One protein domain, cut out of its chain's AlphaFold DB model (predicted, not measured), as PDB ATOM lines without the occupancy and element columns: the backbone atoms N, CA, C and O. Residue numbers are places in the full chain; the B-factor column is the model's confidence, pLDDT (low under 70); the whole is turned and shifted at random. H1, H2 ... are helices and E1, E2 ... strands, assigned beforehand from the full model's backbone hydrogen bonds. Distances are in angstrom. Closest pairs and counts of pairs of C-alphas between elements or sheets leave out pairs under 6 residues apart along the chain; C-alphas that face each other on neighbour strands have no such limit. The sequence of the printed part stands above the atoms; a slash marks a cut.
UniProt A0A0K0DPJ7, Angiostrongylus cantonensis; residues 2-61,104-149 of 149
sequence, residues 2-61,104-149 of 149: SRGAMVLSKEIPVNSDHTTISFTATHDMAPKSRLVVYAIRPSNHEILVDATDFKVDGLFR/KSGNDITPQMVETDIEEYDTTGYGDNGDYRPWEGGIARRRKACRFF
ATOM      1  N   SER A   2     222.250 219.424 252.321       87.62
ATOM      2  CA  SER A   2     221.027 219.742 253.072       87.62
ATOM      3  C   SER A   2     220.406 221.013 252.500       87.62
ATOM      4  O   SER A   2     221.143 221.884 252.032       87.62
ATOM      5  N   ARG A   3     219.068 221.096 252.475       85.38
ATOM      6  CA  ARG A   3     218.305 222.241 251.930       85.38
ATOM      7  C   ARG A   3     218.741 222.645 250.508       85.38
ATOM      8  O   ARG A   3     218.882 223.823 250.195       85.38
ATOM      9  N   GLY A   4     219.063 221.657 249.667       80.69
ATOM     10  CA  GLY A   4     219.535 221.878 248.293       80.69
ATOM     11  C   GLY A   4     220.983 222.385 248.150       80.69
ATOM     12  O   GLY A   4     221.416 222.649 247.031       80.69
ATOM     13  N   ALA A   5     221.756 222.495 249.239       86.44
ATOM     14  CA  ALA A   5     223.137 222.984 249.228       86.44
ATOM     15  C   ALA A   5     224.162 221.945 249.728       86.44
ATOM     16  O   ALA A   5     223.849 221.014 250.484       86.44
ATOM     17  N   MET A   6     225.425 222.114 249.321       89.19
ATOM     18  CA  MET A   6     226.548 221.306 249.806       89.19
ATOM     19  C   MET A   6     227.079 221.865 251.126       89.19
ATOM     20  O   MET A   6     227.745 222.892 251.143       89.19
ATOM     21  N   VAL A   7     226.779 221.172 252.228       91.62
ATOM     22  CA  VAL A   7     227.188 221.579 253.587       91.62
ATOM     23  C   VAL A   7     228.607 221.115 253.927       91.62
ATOM     24  O   VAL A   7     229.376 221.851 254.531       91.62
ATOM     25  N   LEU A   8     228.967 219.889 253.540       92.25
ATOM     26  CA  LEU A   8     230.268 219.286 253.822       92.25
ATOM     27  C   LEU A   8     230.715 218.470 252.610       92.25
ATOM     28  O   LEU A   8     229.923 217.709 252.055       92.25
ATOM     29  N   SER A   9     231.983 218.622 252.237       93.06
ATOM     30  CA  SER A   9     232.664 217.793 251.245       93.06
ATOM     31  C   SER A   9     233.988 217.325 251.827       93.06
ATOM     32  O   SER A   9     234.694 218.102 252.474       93.06
ATOM     33  N   LYS A  10     234.304 216.047 251.638       91.44
ATOM     34  CA  LYS A  10     235.530 215.435 252.135       91.44
ATOM     35  C   LYS A  10     235.962 214.331 251.187       91.44
ATOM     36  O   LYS A  10     235.142 213.522 250.766       91.44
ATOM     37  N   GLU A  11     237.254 214.291 250.905       90.88
ATOM     38  CA  GLU A  11     237.893 213.186 250.205       90.88
ATOM     39  C   GLU A  11     238.555 212.271 251.235       90.88
ATOM     40  O   GLU A  11     239.170 212.740 252.198       90.88
ATOM     41  N   ILE A  12     238.374 210.961 251.078       88.44
ATOM     42  CA  ILE A  12     238.905 209.963 252.003       88.44
ATOM     43  C   ILE A  12     239.662 208.926 251.177       88.44
ATOM     44  O   ILE A  12     239.044 208.275 250.333       88.44
ATOM     45  N   PRO A  13     240.978 208.752 251.399       86.94
ATOM     46  CA  PRO A  13     241.726 207.700 250.736       86.94
ATOM     47  C   PRO A  13     241.267 206.341 251.268       86.94
ATOM     48  O   PRO A  13     241.296 206.086 252.474       86.94
ATOM     49  N   VAL A  14     240.839 205.471 250.358       84.69
ATOM     50  CA  VAL A  14     240.367 204.121 250.672       84.69
ATOM     51  C   VAL A  14     241.486 203.136 250.349       84.69
ATOM     52  O   VAL A  14     241.807 202.908 249.187       84.69
ATOM     53  N   ASN A  15     242.091 202.564 251.392       79.00
ATOM     54  CA  ASN A  15     243.203 201.610 251.268       79.00
ATOM     55  C   ASN A  15     242.759 200.146 251.453       79.00
ATOM     56  O   ASN A  15     243.565 199.229 251.314       79.00
ATOM     57  N   SER A  16     241.495 199.929 251.812       80.94
ATOM     58  CA  SER A  16     240.907 198.632 252.153       80.94
ATOM     59  C   SER A  16     239.468 198.540 251.659       80.94
ATOM     60  O   SER A  16     238.836 199.555 251.393       80.94
ATOM     61  N   ASP A  17     238.936 197.320 251.599       79.19
ATOM     62  CA  ASP A  17     237.577 197.027 251.116       79.19
ATOM     63  C   ASP A  17     236.467 197.714 251.941       79.19
ATOM     64  O   ASP A  17     235.396 198.026 251.438       79.19
ATOM     65  N   HIS A  18     236.750 198.022 253.211       83.31
ATOM     66  CA  HIS A  18     235.854 198.767 254.094       83.31
ATOM     67  C   HIS A  18     236.520 200.062 254.553       83.31
ATOM     68  O   HIS A  18     237.712 200.081 254.866       83.31
ATOM     69  N   THR A  19     235.741 201.141 254.616       85.56
ATOM     70  CA  THR A  19     236.165 202.437 255.158       85.56
ATOM     71  C   THR A  19     235.036 203.042 255.977       85.56
ATOM     72  O   THR A  19     233.884 203.062 255.549       85.56
ATOM     73  N   THR A  20     235.368 203.550 257.161       88.06
ATOM     74  CA  THR A  20     234.418 204.245 258.033       88.06
ATOM     75  C   THR A  20     234.573 205.748 257.874       88.06
ATOM     76  O   THR A  20     235.681 206.282 257.916       88.06
ATOM     77  N   ILE A  21     233.446 206.439 257.725       88.81
ATOM     78  CA  ILE A  21     233.391 207.892 257.589       88.81
ATOM     79  C   ILE A  21     232.814 208.469 258.878       88.81
ATOM     80  O   ILE A  21     231.752 208.047 259.329       88.81
ATOM     81  N   SER A  22     233.504 209.446 259.461       90.69
ATOM     82  CA  SER A  22     233.033 210.196 260.622       90.69
ATOM     83  C   SER A  22     233.097 211.698 260.354       90.69
ATOM     84  O   SER A  22     234.054 212.218 259.769       90.69
ATOM     85  N   PHE A  23     232.044 212.394 260.769       90.88
ATOM     86  CA  PHE A  23     231.933 213.846 260.728       90.88
ATOM     87  C   PHE A  23     230.987 214.314 261.834       90.88
ATOM     88  O   PHE A  23     230.115 213.570 262.280       90.88
ATOM     89  N   THR A  24     231.164 215.554 262.279       91.62
ATOM     90  CA  THR A  24     230.278 216.173 263.266       91.62
ATOM     91  C   THR A  24     229.036 216.706 262.562       91.62
ATOM     92  O   THR A  24     229.147 217.514 261.637       91.62
ATOM     93  N   ALA A  25     227.856 216.255 262.989       90.31
ATOM     94  CA  ALA A  25     226.594 216.812 262.520       90.31
ATOM     95  C   ALA A  25     226.462 218.268 262.991       90.31
ATOM     96  O   ALA A  25     226.771 218.592 264.136       90.31
ATOM     97  N   THR A  26     226.020 219.147 262.095       90.56
ATOM     98  CA  THR A  26     225.815 220.573 262.378       90.56
ATOM     99  C   THR A  26     224.352 220.938 262.164       90.56
ATOM    100  O   THR A  26     223.652 220.267 261.407       90.56
ATOM    101  N   HIS A  27     223.900 222.038 262.768       89.19
ATOM    102  CA  HIS A  27     222.537 222.558 262.592       89.19
ATOM    103  C   HIS A  27     222.167 222.811 261.124       89.19
ATOM    104  O   HIS A  27     220.999 222.769 260.761       89.19
ATOM    105  N   ASP A  28     223.156 223.044 260.255       89.44
ATOM    106  CA  ASP A  28     222.909 223.234 258.825       89.44
ATOM    107  C   ASP A  28     222.475 221.970 258.086       89.44
ATOM    108  O   ASP A  28     222.013 222.084 256.949       89.44
ATOM    109  N   MET A  29     222.623 220.804 258.723       91.25
ATOM    110  CA  MET A  29     222.176 219.502 258.232       91.25
ATOM    111  C   MET A  29     220.765 219.128 258.718       91.25
ATOM    112  O   MET A  29     220.220 218.132 258.246       91.25
ATOM    113  N   ALA A  30     220.182 219.897 259.643       91.12
ATOM    114  CA  ALA A  30     218.822 219.690 260.132       91.12
ATOM    115  C   ALA A  30     217.770 220.254 259.150       91.12
ATOM    116  O   ALA A  30     218.057 221.215 258.429       91.12
ATOM    117  N   PRO A  31     216.544 219.696 259.120       88.69
ATOM    118  CA  PRO A  31     216.081 218.511 259.864       88.69
ATOM    119  C   PRO A  31     216.459 217.183 259.178       88.69
ATOM    120  O   PRO A  31     216.500 216.122 259.802       88.69
ATOM    121  N   LYS A  32     216.787 217.245 257.883       87.75
ATOM    122  CA  LYS A  32     217.180 216.111 257.046       87.75
ATOM    123  C   LYS A  32     218.366 216.495 256.164       87.75
ATOM    124  O   LYS A  32     218.439 217.600 255.617       87.75
ATOM    125  N   SER A  33     219.290 215.558 255.994       89.56
ATOM    126  CA  SER A  33     220.457 215.713 255.134       89.56
ATOM    127  C   SER A  33     220.726 214.428 254.360       89.56
ATOM    128  O   SER A  33     220.481 213.325 254.836       89.56
ATOM    129  N   ARG A  34     221.271 214.585 253.155       87.50
ATOM    130  CA  ARG A  34     221.661 213.497 252.260       87.50
ATOM    131  C   ARG A  34     223.171 213.356 252.212       87.50
ATOM    132  O   ARG A  34     223.883 214.314 251.882       87.50
ATOM    133  N   LEU A  35     223.663 212.162 252.504       89.25
ATOM    134  CA  LEU A  35     225.041 211.763 252.259       89.25
ATOM    135  C   LEU A  35     225.132 211.203 250.839       89.25
ATOM    136  O   LEU A  35     224.376 210.308 250.482       89.25
ATOM    137  N   VAL A  36     226.046 211.737 250.033       89.94
ATOM    138  CA  VAL A  36     226.347 211.225 248.691       89.94
ATOM    139  C   VAL A  36     227.812 210.830 248.683       89.94
ATOM    140  O   VAL A  36     228.665 211.642 249.041       89.94
ATOM    141  N   VAL A  37     228.093 209.594 248.289       90.38
ATOM    142  CA  VAL A  37     229.445 209.050 248.185       90.38
ATOM    143  C   VAL A  37     229.659 208.606 246.751       90.38
ATOM    144  O   VAL A  37     228.792 207.970 246.153       90.38
ATOM    145  N   TYR A  38     230.815 208.948 246.193       90.81
ATOM    146  CA  TYR A  38     231.217 208.464 244.884       90.81
ATOM    147  C   TYR A  38     232.652 207.945 244.919       90.81
ATOM    148  O   TYR A  38     233.478 208.423 245.695       90.81
ATOM    149  N   ALA A  39     232.937 206.966 244.069       89.31
ATOM    150  CA  ALA A  39     234.262 206.402 243.884       89.31
ATOM    151  C   ALA A  39     234.516 206.169 242.395       89.31
ATOM    152  O   ALA A  39     233.619 205.757 241.661       89.31
ATOM    153  N   ILE A  40     235.746 206.423 241.953       89.25
ATOM    154  CA  ILE A  40     236.161 206.202 240.567       89.25
ATOM    155  C   ILE A  40     237.067 204.980 240.543       89.25
ATOM    156  O   ILE A  40     238.108 204.955 241.200       89.25
ATOM    157  N   ARG A  41     236.679 203.959 239.778       86.19
ATOM    158  CA  ARG A  41     237.491 202.757 239.599       86.19
ATOM    159  C   ARG A  41     238.701 203.070 238.709       86.19
ATOM    160  O   ARG A  41     238.506 203.481 237.565       86.19
ATOM    161  N   PRO A  42     239.947 202.829 239.166       85.12
ATOM    162  CA  PRO A  42     241.137 203.134 238.368       85.12
ATOM    163  C   PRO A  42     241.264 202.302 237.086       85.12
ATOM    164  O   PRO A  42     241.916 202.731 236.143       85.12
ATOM    165  N   SER A  43     240.672 201.105 237.049       87.94
ATOM    166  CA  SER A  43     240.837 200.148 235.950       87.94
ATOM    167  C   SER A  43     240.031 200.499 234.700       87.94
ATOM    168  O   SER A  43     240.533 200.358 233.589       87.94
ATOM    169  N   ASN A  44     238.777 200.918 234.873       89.88
ATOM    170  CA  ASN A  44     237.830 201.155 233.782       89.88
ATOM    171  C   ASN A  44     237.227 202.570 233.798       89.88
ATOM    172  O   ASN A  44     236.328 202.845 233.008       89.88
ATOM    173  N   HIS A  45     237.708 203.451 234.686       88.31
ATOM    174  CA  HIS A  45     237.203 204.815 234.888       88.31
ATOM    175  C   HIS A  45     235.700 204.895 235.180       88.31
ATOM    176  O   HIS A  45     235.054 205.913 234.935       88.31
ATOM    177  N   GLU A  46     235.128 203.823 235.719       90.38
ATOM    178  CA  GLU A  46     233.720 203.789 236.070       90.38
ATOM    179  C   GLU A  46     233.467 204.517 237.388       90.38
ATOM    180  O   GLU A  46     234.237 204.393 238.344       90.38
ATOM    181  N   ILE A  47     232.361 205.256 237.436       89.25
ATOM    182  CA  ILE A  47     231.948 206.030 238.599       89.25
ATOM    183  C   ILE A  47     230.869 205.245 239.342       89.25
ATOM    184  O   ILE A  47     229.760 205.059 238.843       89.25
ATOM    185  N   LEU A  48     231.196 204.805 240.551       88.06
ATOM    186  CA  LEU A  48     230.245 204.242 241.498       88.06
ATOM    187  C   LEU A  48     229.686 205.375 242.350       88.06
ATOM    188  O   LEU A  48     230.455 206.178 242.871       88.06
ATOM    189  N   VAL A  49     228.364 205.439 242.488       89.81
ATOM    190  CA  VAL A  49     227.680 206.446 243.305       89.81
ATOM    191  C   VAL A  49     226.636 205.758 244.164       89.81
ATOM    192  O   VAL A  49     225.840 204.961 243.658       89.81
ATOM    193  N   ASP A  50     226.629 206.120 245.440       86.94
ATOM    194  CA  ASP A  50     225.593 205.750 246.390       86.94
ATOM    195  C   ASP A  50     225.174 206.966 247.220       86.94
ATOM    196  O   ASP A  50     225.929 207.931 247.387       86.94
ATOM    197  N   ALA A  51     223.939 206.954 247.707       87.25
ATOM    198  CA  ALA A  51     223.413 208.039 248.508       87.25
ATOM    199  C   ALA A  51     222.392 207.549 249.531       87.25
ATOM    200  O   ALA A  51     221.529 206.734 249.226       87.25
ATOM    201  N   THR A  52     222.452 208.121 250.729       86.50
ATOM    202  CA  THR A  52     221.548 207.790 251.828       86.50
ATOM    203  C   THR A  52     221.116 209.051 252.566       86.50
ATOM    204  O   THR A  52     221.894 210.000 252.705       86.50
ATOM    205  N   ASP A  53     219.872 209.069 253.029       86.75
ATOM    206  CA  ASP A  53     219.297 210.191 253.765       86.75
ATOM    207  C   ASP A  53     219.314 209.890 255.268       86.75
ATOM    208  O   ASP A  53     219.069 208.764 255.700       86.75
ATOM    209  N   PHE A  54     219.580 210.910 256.080       88.62
ATOM    210  CA  PHE A  54     219.573 210.814 257.536       88.62
ATOM    211  C   PHE A  54     218.936 212.055 258.166       88.62
ATOM    212  O   PHE A  54     218.989 213.157 257.613       88.62
ATOM    213  N   LYS A  55     218.318 211.867 259.334       89.69
ATOM    214  CA  LYS A  55     217.706 212.948 260.114       89.69
ATOM    215  C   LYS A  55     218.707 213.529 261.104       89.69
ATOM    216  O   LYS A  55     219.535 212.800 261.649       89.69
ATOM    217  N   VAL A  56     218.629 214.838 261.310       90.25
ATOM    218  CA  VAL A  56     219.480 215.582 262.238       90.25
ATOM    219  C   VAL A  56     218.596 216.484 263.080       90.25
ATOM    220  O   VAL A  56     217.868 217.318 262.546       90.25
ATOM    221  N   ASP A  57     218.693 216.333 264.395       88.25
ATOM    222  CA  ASP A  57     217.973 217.175 265.343       88.25
ATOM    223  C   ASP A  57     218.623 218.562 265.478       88.25
ATOM    224  O   ASP A  57     219.783 218.782 265.124       88.25
ATOM    225  N   GLY A  58     217.876 219.511 266.044       85.31
ATOM    226  CA  GLY A  58     218.393 220.850 266.338       85.31
ATOM    227  C   GLY A  58     218.267 221.832 265.175       85.31
ATOM    228  O   GLY A  58     219.193 222.595 264.908       85.31
ATOM    229  N   LEU A  59     217.117 221.845 264.499       85.69
ATOM    230  CA  LEU A  59     216.795 222.826 263.456       85.69
ATOM    231  C   LEU A  59     216.907 224.280 263.948       85.69
ATOM    232  O   LEU A  59     217.436 225.149 263.253       85.69
ATOM    233  N   PHE A  60     216.427 224.543 265.162       87.38
ATOM    234  CA  PHE A  60     216.477 225.864 265.782       87.38
ATOM    235  C   PHE A  60     217.792 226.035 266.537       87.38
ATOM    236  O   PHE A  60     218.062 225.320 267.499       87.38
ATOM    237  N   ARG A  61     218.611 226.992 266.090       84.00
ATOM    238  CA  ARG A  61     219.891 227.319 266.738       84.00
ATOM    239  C   ARG A  61     219.707 228.073 268.050       84.00
ATOM    240  O   ARG A  61     220.465 227.847 268.979       84.00
ATOM    241  N   LYS A 104     189.464 233.119 263.465       71.00
ATOM    242  CA  LYS A 104     190.222 232.324 262.496       71.00
ATOM    243  C   LYS A 104     191.437 231.684 263.164       71.00
ATOM    244  O   LYS A 104     192.308 232.387 263.662       71.00
ATOM    245  N   SER A 105     191.512 230.358 263.121       73.00
ATOM    246  CA  SER A 105     192.684 229.588 263.545       73.00
ATOM    247  C   SER A 105     193.639 229.326 262.370       73.00
ATOM    248  O   SER A 105     193.249 229.421 261.203       73.00
ATOM    249  N   GLY A 106     194.901 229.000 262.672       71.00
ATOM    250  CA  GLY A 106     195.894 228.565 261.675       71.00
ATOM    251  C   GLY A 106     196.848 229.645 261.151       71.00
ATOM    252  O   GLY A 106     197.585 229.377 260.208       71.00
ATOM    253  N   ASN A 107     196.854 230.840 261.749       75.88
ATOM    254  CA  ASN A 107     197.847 231.880 261.452       75.88
ATOM    255  C   ASN A 107     199.078 231.825 262.380       75.88
ATOM    256  O   ASN A 107     200.002 232.619 262.211       75.88
ATOM    257  N   ASP A 108     199.085 230.920 263.359       83.69
ATOM    258  CA  ASP A 108     200.186 230.782 264.308       83.69
ATOM    259  C   ASP A 108     201.367 230.063 263.657       83.69
ATOM    260  O   ASP A 108     201.202 229.043 262.989       83.69
ATOM    261  N   ILE A 109     202.572 230.582 263.882       85.56
ATOM    262  CA  ILE A 109     203.806 229.963 263.400       85.56
ATOM    263  C   ILE A 109     204.237 228.922 264.429       85.56
ATOM    264  O   ILE A 109     204.632 229.271 265.543       85.56
ATOM    265  N   THR A 110     204.180 227.644 264.058       88.56
ATOM    266  CA  THR A 110     204.638 226.547 264.919       88.56
ATOM    267  C   THR A 110     205.996 226.003 264.466       88.56
ATOM    268  O   THR A 110     206.323 226.067 263.275       88.56
ATOM    269  N   PRO A 111     206.799 225.419 265.377       87.25
ATOM    270  CA  PRO A 111     208.066 224.785 265.018       87.25
ATOM    271  C   PRO A 111     207.927 223.727 263.915       87.25
ATOM    272  O   PRO A 111     208.768 223.644 263.027       87.25
ATOM    273  N   GLN A 112     206.827 222.970 263.931       87.62
ATOM    274  CA  GLN A 112     206.541 221.916 262.957       87.62
ATOM    275  C   GLN A 112     206.261 222.484 261.562       87.62
ATOM    276  O   GLN A 112     206.653 221.881 260.564       87.62
ATOM    277  N   MET A 113     205.597 223.645 261.478       89.00
ATOM    278  CA  MET A 113     205.385 224.327 260.198       89.00
ATOM    279  C   MET A 113     206.716 224.750 259.581       89.00
ATOM    280  O   MET A 113     206.919 224.542 258.391       89.00
ATOM    281  N   VAL A 114     207.631 225.291 260.391       90.00
ATOM    282  CA  VAL A 114     208.975 225.678 259.932       90.00
ATOM    283  C   VAL A 114     209.787 224.456 259.506       90.00
ATOM    284  O   VAL A 114     210.447 224.493 258.474       90.00
ATOM    285  N   GLU A 115     209.723 223.363 260.266       87.75
ATOM    286  CA  GLU A 115     210.388 222.106 259.911       87.75
ATOM    287  C   GLU A 115     209.889 221.565 258.568       87.75
ATOM    288  O   GLU A 115     210.692 221.314 257.673       87.75
ATOM    289  N   THR A 116     208.568 221.485 258.394       86.19
ATOM    290  CA  THR A 116     207.943 221.003 257.153       86.19
ATOM    291  C   THR A 116     208.286 221.896 255.959       86.19
ATOM    292  O   THR A 116     208.580 221.394 254.876       86.19
ATOM    293  N   ASP A 117     208.261 223.220 256.140       87.25
ATOM    294  CA  ASP A 117     208.620 224.178 255.089       87.25
ATOM    295  C   ASP A 117     210.094 224.024 254.682       87.25
ATOM    296  O   ASP A 117     210.408 223.960 253.496       87.25
ATOM    297  N   ILE A 118     211.000 223.867 255.655       86.88
ATOM    298  CA  ILE A 118     212.433 223.671 255.394       86.88
ATOM    299  C   ILE A 118     212.706 222.344 254.672       86.88
ATOM    300  O   ILE A 118     213.556 222.308 253.776       86.88
ATOM    301  N   GLU A 119     211.998 221.268 255.022       82.38
ATOM    302  CA  GLU A 119     212.120 219.974 254.339       82.38
ATOM    303  C   GLU A 119     211.771 220.056 252.846       82.38
ATOM    304  O   GLU A 119     212.377 219.349 252.040       82.38
ATOM    305  N   GLU A 120     210.851 220.938 252.450       79.38
ATOM    306  CA  GLU A 120     210.447 221.099 251.050       79.38
ATOM    307  C   GLU A 120     211.550 221.701 250.162       79.38
ATOM    308  O   GLU A 120     211.590 221.442 248.958       79.38
ATOM    309  N   TYR A 121     212.492 222.460 250.733       79.62
ATOM    310  CA  TYR A 121     213.639 222.988 249.981       79.62
ATOM    311  C   TYR A 121     214.678 221.918 249.637       79.62
ATOM    312  O   TYR A 121     215.619 222.183 248.881       79.62
ATOM    313  N   ASP A 122     214.541 220.705 250.169       73.25
ATOM    314  CA  ASP A 122     215.356 219.586 249.733       73.25
ATOM    315  C   ASP A 122     214.968 219.173 248.302       73.25
ATOM    316  O   ASP A 122     213.932 218.569 248.029       73.25
ATOM    317  N   THR A 123     215.852 219.490 247.357       64.50
ATOM    318  CA  THR A 123     215.670 219.263 245.917       64.50
ATOM    319  C   THR A 123     215.626 217.789 245.511       64.50
ATOM    320  O   THR A 123     215.477 217.489 244.328       64.50
ATOM    321  N   THR A 124     215.798 216.866 246.455       60.84
ATOM    322  CA  THR A 124     215.750 215.421 246.208       60.84
ATOM    323  C   THR A 124     214.336 214.835 246.288       60.84
ATOM    324  O   THR A 124     214.137 213.674 245.937       60.84
ATOM    325  N   GLY A 125     213.337 215.641 246.668       53.00
ATOM    326  CA  GLY A 125     211.926 215.256 246.725       53.00
ATOM    327  C   GLY A 125     211.240 215.172 245.356       53.00
ATOM    328  O   GLY A 125     210.429 216.028 245.008       53.00
ATOM    329  N   TYR A 126     211.512 214.111 244.595       41.66
ATOM    330  CA  TYR A 126     210.604 213.621 243.554       41.66
ATOM    331  C   TYR A 126     210.555 212.089 243.592       41.66
ATOM    332  O   TYR A 126     211.415 211.425 243.026       41.66
ATOM    333  N   GLY A 127     209.536 211.534 244.258       44.50
ATOM    334  CA  GLY A 127     209.204 210.107 244.196       44.50
ATOM    335  C   GLY A 127     209.027 209.453 245.563       44.50
ATOM    336  O   GLY A 127     209.991 209.157 246.254       44.50
ATOM    337  N   ASP A 128     207.775 209.172 245.902       42.25
ATOM    338  CA  ASP A 128     207.274 208.496 247.106       42.25
ATOM    339  C   ASP A 128     207.650 206.997 247.191       42.25
ATOM    340  O   ASP A 128     206.888 206.198 247.711       42.25
ATOM    341  N   ASN A 129     208.784 206.570 246.621       42.44
ATOM    342  CA  ASN A 129     209.230 205.172 246.624       42.44
ATOM    343  C   ASN A 129     210.743 205.076 246.368       42.44
ATOM    344  O   ASN A 129     211.159 205.011 245.215       42.44
ATOM    345  N   GLY A 130     211.526 205.100 247.453       44.12
ATOM    346  CA  GLY A 130     212.798 204.400 247.742       44.12
ATOM    347  C   GLY A 130     213.934 204.182 246.723       44.12
ATOM    348  O   GLY A 130     215.038 203.924 247.180       44.12
ATOM    349  N   ASP A 131     213.737 204.285 245.410       44.78
ATOM    350  CA  ASP A 131     214.684 203.781 244.397       44.78
ATOM    351  C   ASP A 131     215.073 204.803 243.319       44.78
ATOM    352  O   ASP A 131     215.845 204.489 242.413       44.78
ATOM    353  N   TYR A 132     214.594 206.047 243.392       48.25
ATOM    354  CA  TYR A 132     214.911 207.038 242.362       48.25
ATOM    355  C   TYR A 132     216.124 207.897 242.715       48.25
ATOM    356  O   TYR A 132     216.111 208.762 243.593       48.25
ATOM    357  N   ARG A 133     217.191 207.672 241.951       56.81
ATOM    358  CA  ARG A 133     218.379 208.518 241.890       56.81
ATOM    359  C   ARG A 133     217.993 209.871 241.264       56.81
ATOM    360  O   ARG A 133     217.531 209.892 240.124       56.81
ATOM    361  N   PRO A 134     218.197 211.019 241.939       49.19
ATOM    362  CA  PRO A 134     217.780 212.337 241.433       49.19
ATOM    363  C   PRO A 134     218.388 212.743 240.079       49.19
ATOM    364  O   PRO A 134     217.893 213.660 239.434       49.19
ATOM    365  N   TRP A 135     219.469 212.085 239.654       58.12
ATOM    366  CA  TRP A 135     220.110 212.278 238.349       58.12
ATOM    367  C   TRP A 135     219.554 211.366 237.239       58.12
ATOM    368  O   TRP A 135     219.933 211.526 236.083       58.12
ATOM    369  N   GLU A 136     218.658 210.432 237.570       51.38
ATOM    370  CA  GLU A 136     217.962 209.538 236.627       51.38
ATOM    371  C   GLU A 136     216.514 209.992 236.348       51.38
ATOM    372  O   GLU A 136     215.923 209.607 235.341       51.38
ATOM    373  N   GLY A 137     215.947 210.854 237.201       47.25
ATOM    374  CA  GLY A 137     214.610 211.433 237.048       47.25
ATOM    375  C   GLY A 137     214.641 212.899 236.605       47.25
ATOM    376  O   GLY A 137     215.426 213.703 237.099       47.25
ATOM    377  N   GLY A 138     213.756 213.273 235.675       45.66
ATOM    378  CA  GLY A 138     213.609 214.660 235.229       45.66
ATOM    379  C   GLY A 138     213.204 215.595 236.373       45.66
ATOM    380  O   GLY A 138     212.230 215.341 237.078       45.66
ATOM    381  N   ILE A 139     213.935 216.701 236.539       50.03
ATOM    382  CA  ILE A 139     213.699 217.709 237.582       50.03
ATOM    383  C   ILE A 139     212.365 218.429 237.315       50.03
ATOM    384  O   ILE A 139     212.316 219.456 236.633       50.03
ATOM    385  N   ALA A 140     211.266 217.927 237.874       49.59
ATOM    386  CA  ALA A 140     209.995 218.642 237.887       49.59
ATOM    387  C   ALA A 140     210.002 219.671 239.028       49.59
ATOM    388  O   ALA A 140     209.590 219.393 240.152       49.59
ATOM    389  N   ARG A 141     210.476 220.893 238.747       51.00
ATOM    390  CA  ARG A 141     210.371 222.016 239.694       51.00
ATOM    391  C   ARG A 141     208.896 222.359 239.916       51.00
ATOM    392  O   ARG A 141     208.300 223.064 239.098       51.00
ATOM    393  N   ARG A 142     208.307 221.932 241.037       50.56
ATOM    394  CA  ARG A 142     207.054 222.529 241.517       50.56
ATOM    395  C   ARG A 142     207.352 223.961 241.952       50.56
ATOM    396  O   ARG A 142     207.881 224.209 243.026       50.56
ATOM    397  N   ARG A 143     207.030 224.925 241.089       44.78
ATOM    398  CA  ARG A 143     206.973 226.334 241.483       44.78
ATOM    399  C   ARG A 143     205.758 226.500 242.392       44.78
ATOM    400  O   ARG A 143     204.633 226.469 241.898       44.78
ATOM    401  N   LYS A 144     205.961 226.683 243.697       53.31
ATOM    402  CA  LYS A 144     204.904 227.259 244.529       53.31
ATOM    403  C   LYS A 144     204.815 228.748 244.211       53.31
ATOM    404  O   LYS A 144     205.801 229.476 244.287       53.31
ATOM    405  N   ALA A 145     203.633 229.185 243.791       46.88
ATOM    406  CA  ALA A 145     203.317 230.602 243.751       46.88
ATOM    407  C   ALA A 145     203.237 231.090 245.200       46.88
ATOM    408  O   ALA A 145     202.450 230.556 245.981       46.88
ATOM    409  N   CYS A 146     204.048 232.088 245.550       41.84
ATOM    410  CA  CYS A 146     203.847 232.842 246.780       41.84
ATOM    411  C   CYS A 146     202.442 233.451 246.722       41.84
ATOM    412  O   CYS A 146     202.203 234.388 245.959       41.84
ATOM    413  N   ARG A 147     201.501 232.908 247.495       39.94
ATOM    414  CA  ARG A 147     200.290 233.644 247.852       39.94
ATOM    415  C   ARG A 147     200.676 234.564 248.997       39.94
ATOM    416  O   ARG A 147     200.708 234.140 250.145       39.94
ATOM    417  N   PHE A 148     201.017 235.799 248.652       36.81
ATOM    418  CA  PHE A 148     200.893 236.888 249.607       36.81
ATOM    419  C   PHE A 148     199.402 237.101 249.896       36.81
ATOM    420  O   PHE A 148     198.568 236.869 249.014       36.81
ATOM    421  N   PHE A 149     199.113 237.430 251.152       47.56
ATOM    422  CA  PHE A 149     197.778 237.687 251.689       47.56
ATOM    423  C   PHE A 149     196.996 238.724 250.878       47.56
ATOM    424  O   PHE A 149     197.631 239.671 250.362       47.56
TER     425      PHE A 149
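What this domain is: This is residues 2 to 61 and 104 to 149 of the 149 residues of a protein of Angiostrongylus cantonensis (UniProt A0A0K0DPJ7). With little regular structure, this is a long strand hairpin, E1 and E2, with a loop of residues 2 to 31 running out and back beside it, and a short helix, H1, near the end away from its turn. Residues 41 to 46 at the turn, 104 to 110 and 143 to 149 stick out. The printed part has 106 residues, 28 of them in named elements, in the order E1, E2, H1; the class is mixed, the sheet antiparallel. It is loose, with a radius of gyration of the C-alphas of 17.8 A, spanning 65 by 33 by 21 A.

How they stand to each other: E1, residues 32 to 40, and E2, residues 47 to 55, form an antiparallel hairpin at 164 degrees, with N 35 and O 52 within hydrogen-bond range at 2.8 A. In H1, residues 111 to 120, every O i to N i+4 pair is within hydrogen-bond range. The closest C-alphas of E1 and H1, Lys 32 and Glu 119, are 6.9 A apart.

Where its parts are: E1, 27.0 A long, begins at C-alpha 32 (217.180, 216.111, 257.046). E2 measures 26.7 A. H1, 14.6 A, ends at C-alpha 120 (210.447, 221.099, 251.050).

The domain as a whole: The C-alphas of Ser 43 and Lys 104, the two farthest apart, are 65.6 A apart. Residues 62 to 103 are not printed; C-alphas 61 and 104 are 30.4 A apart across the cut. The model's pLDDT is under 70 in residues 123 to 149.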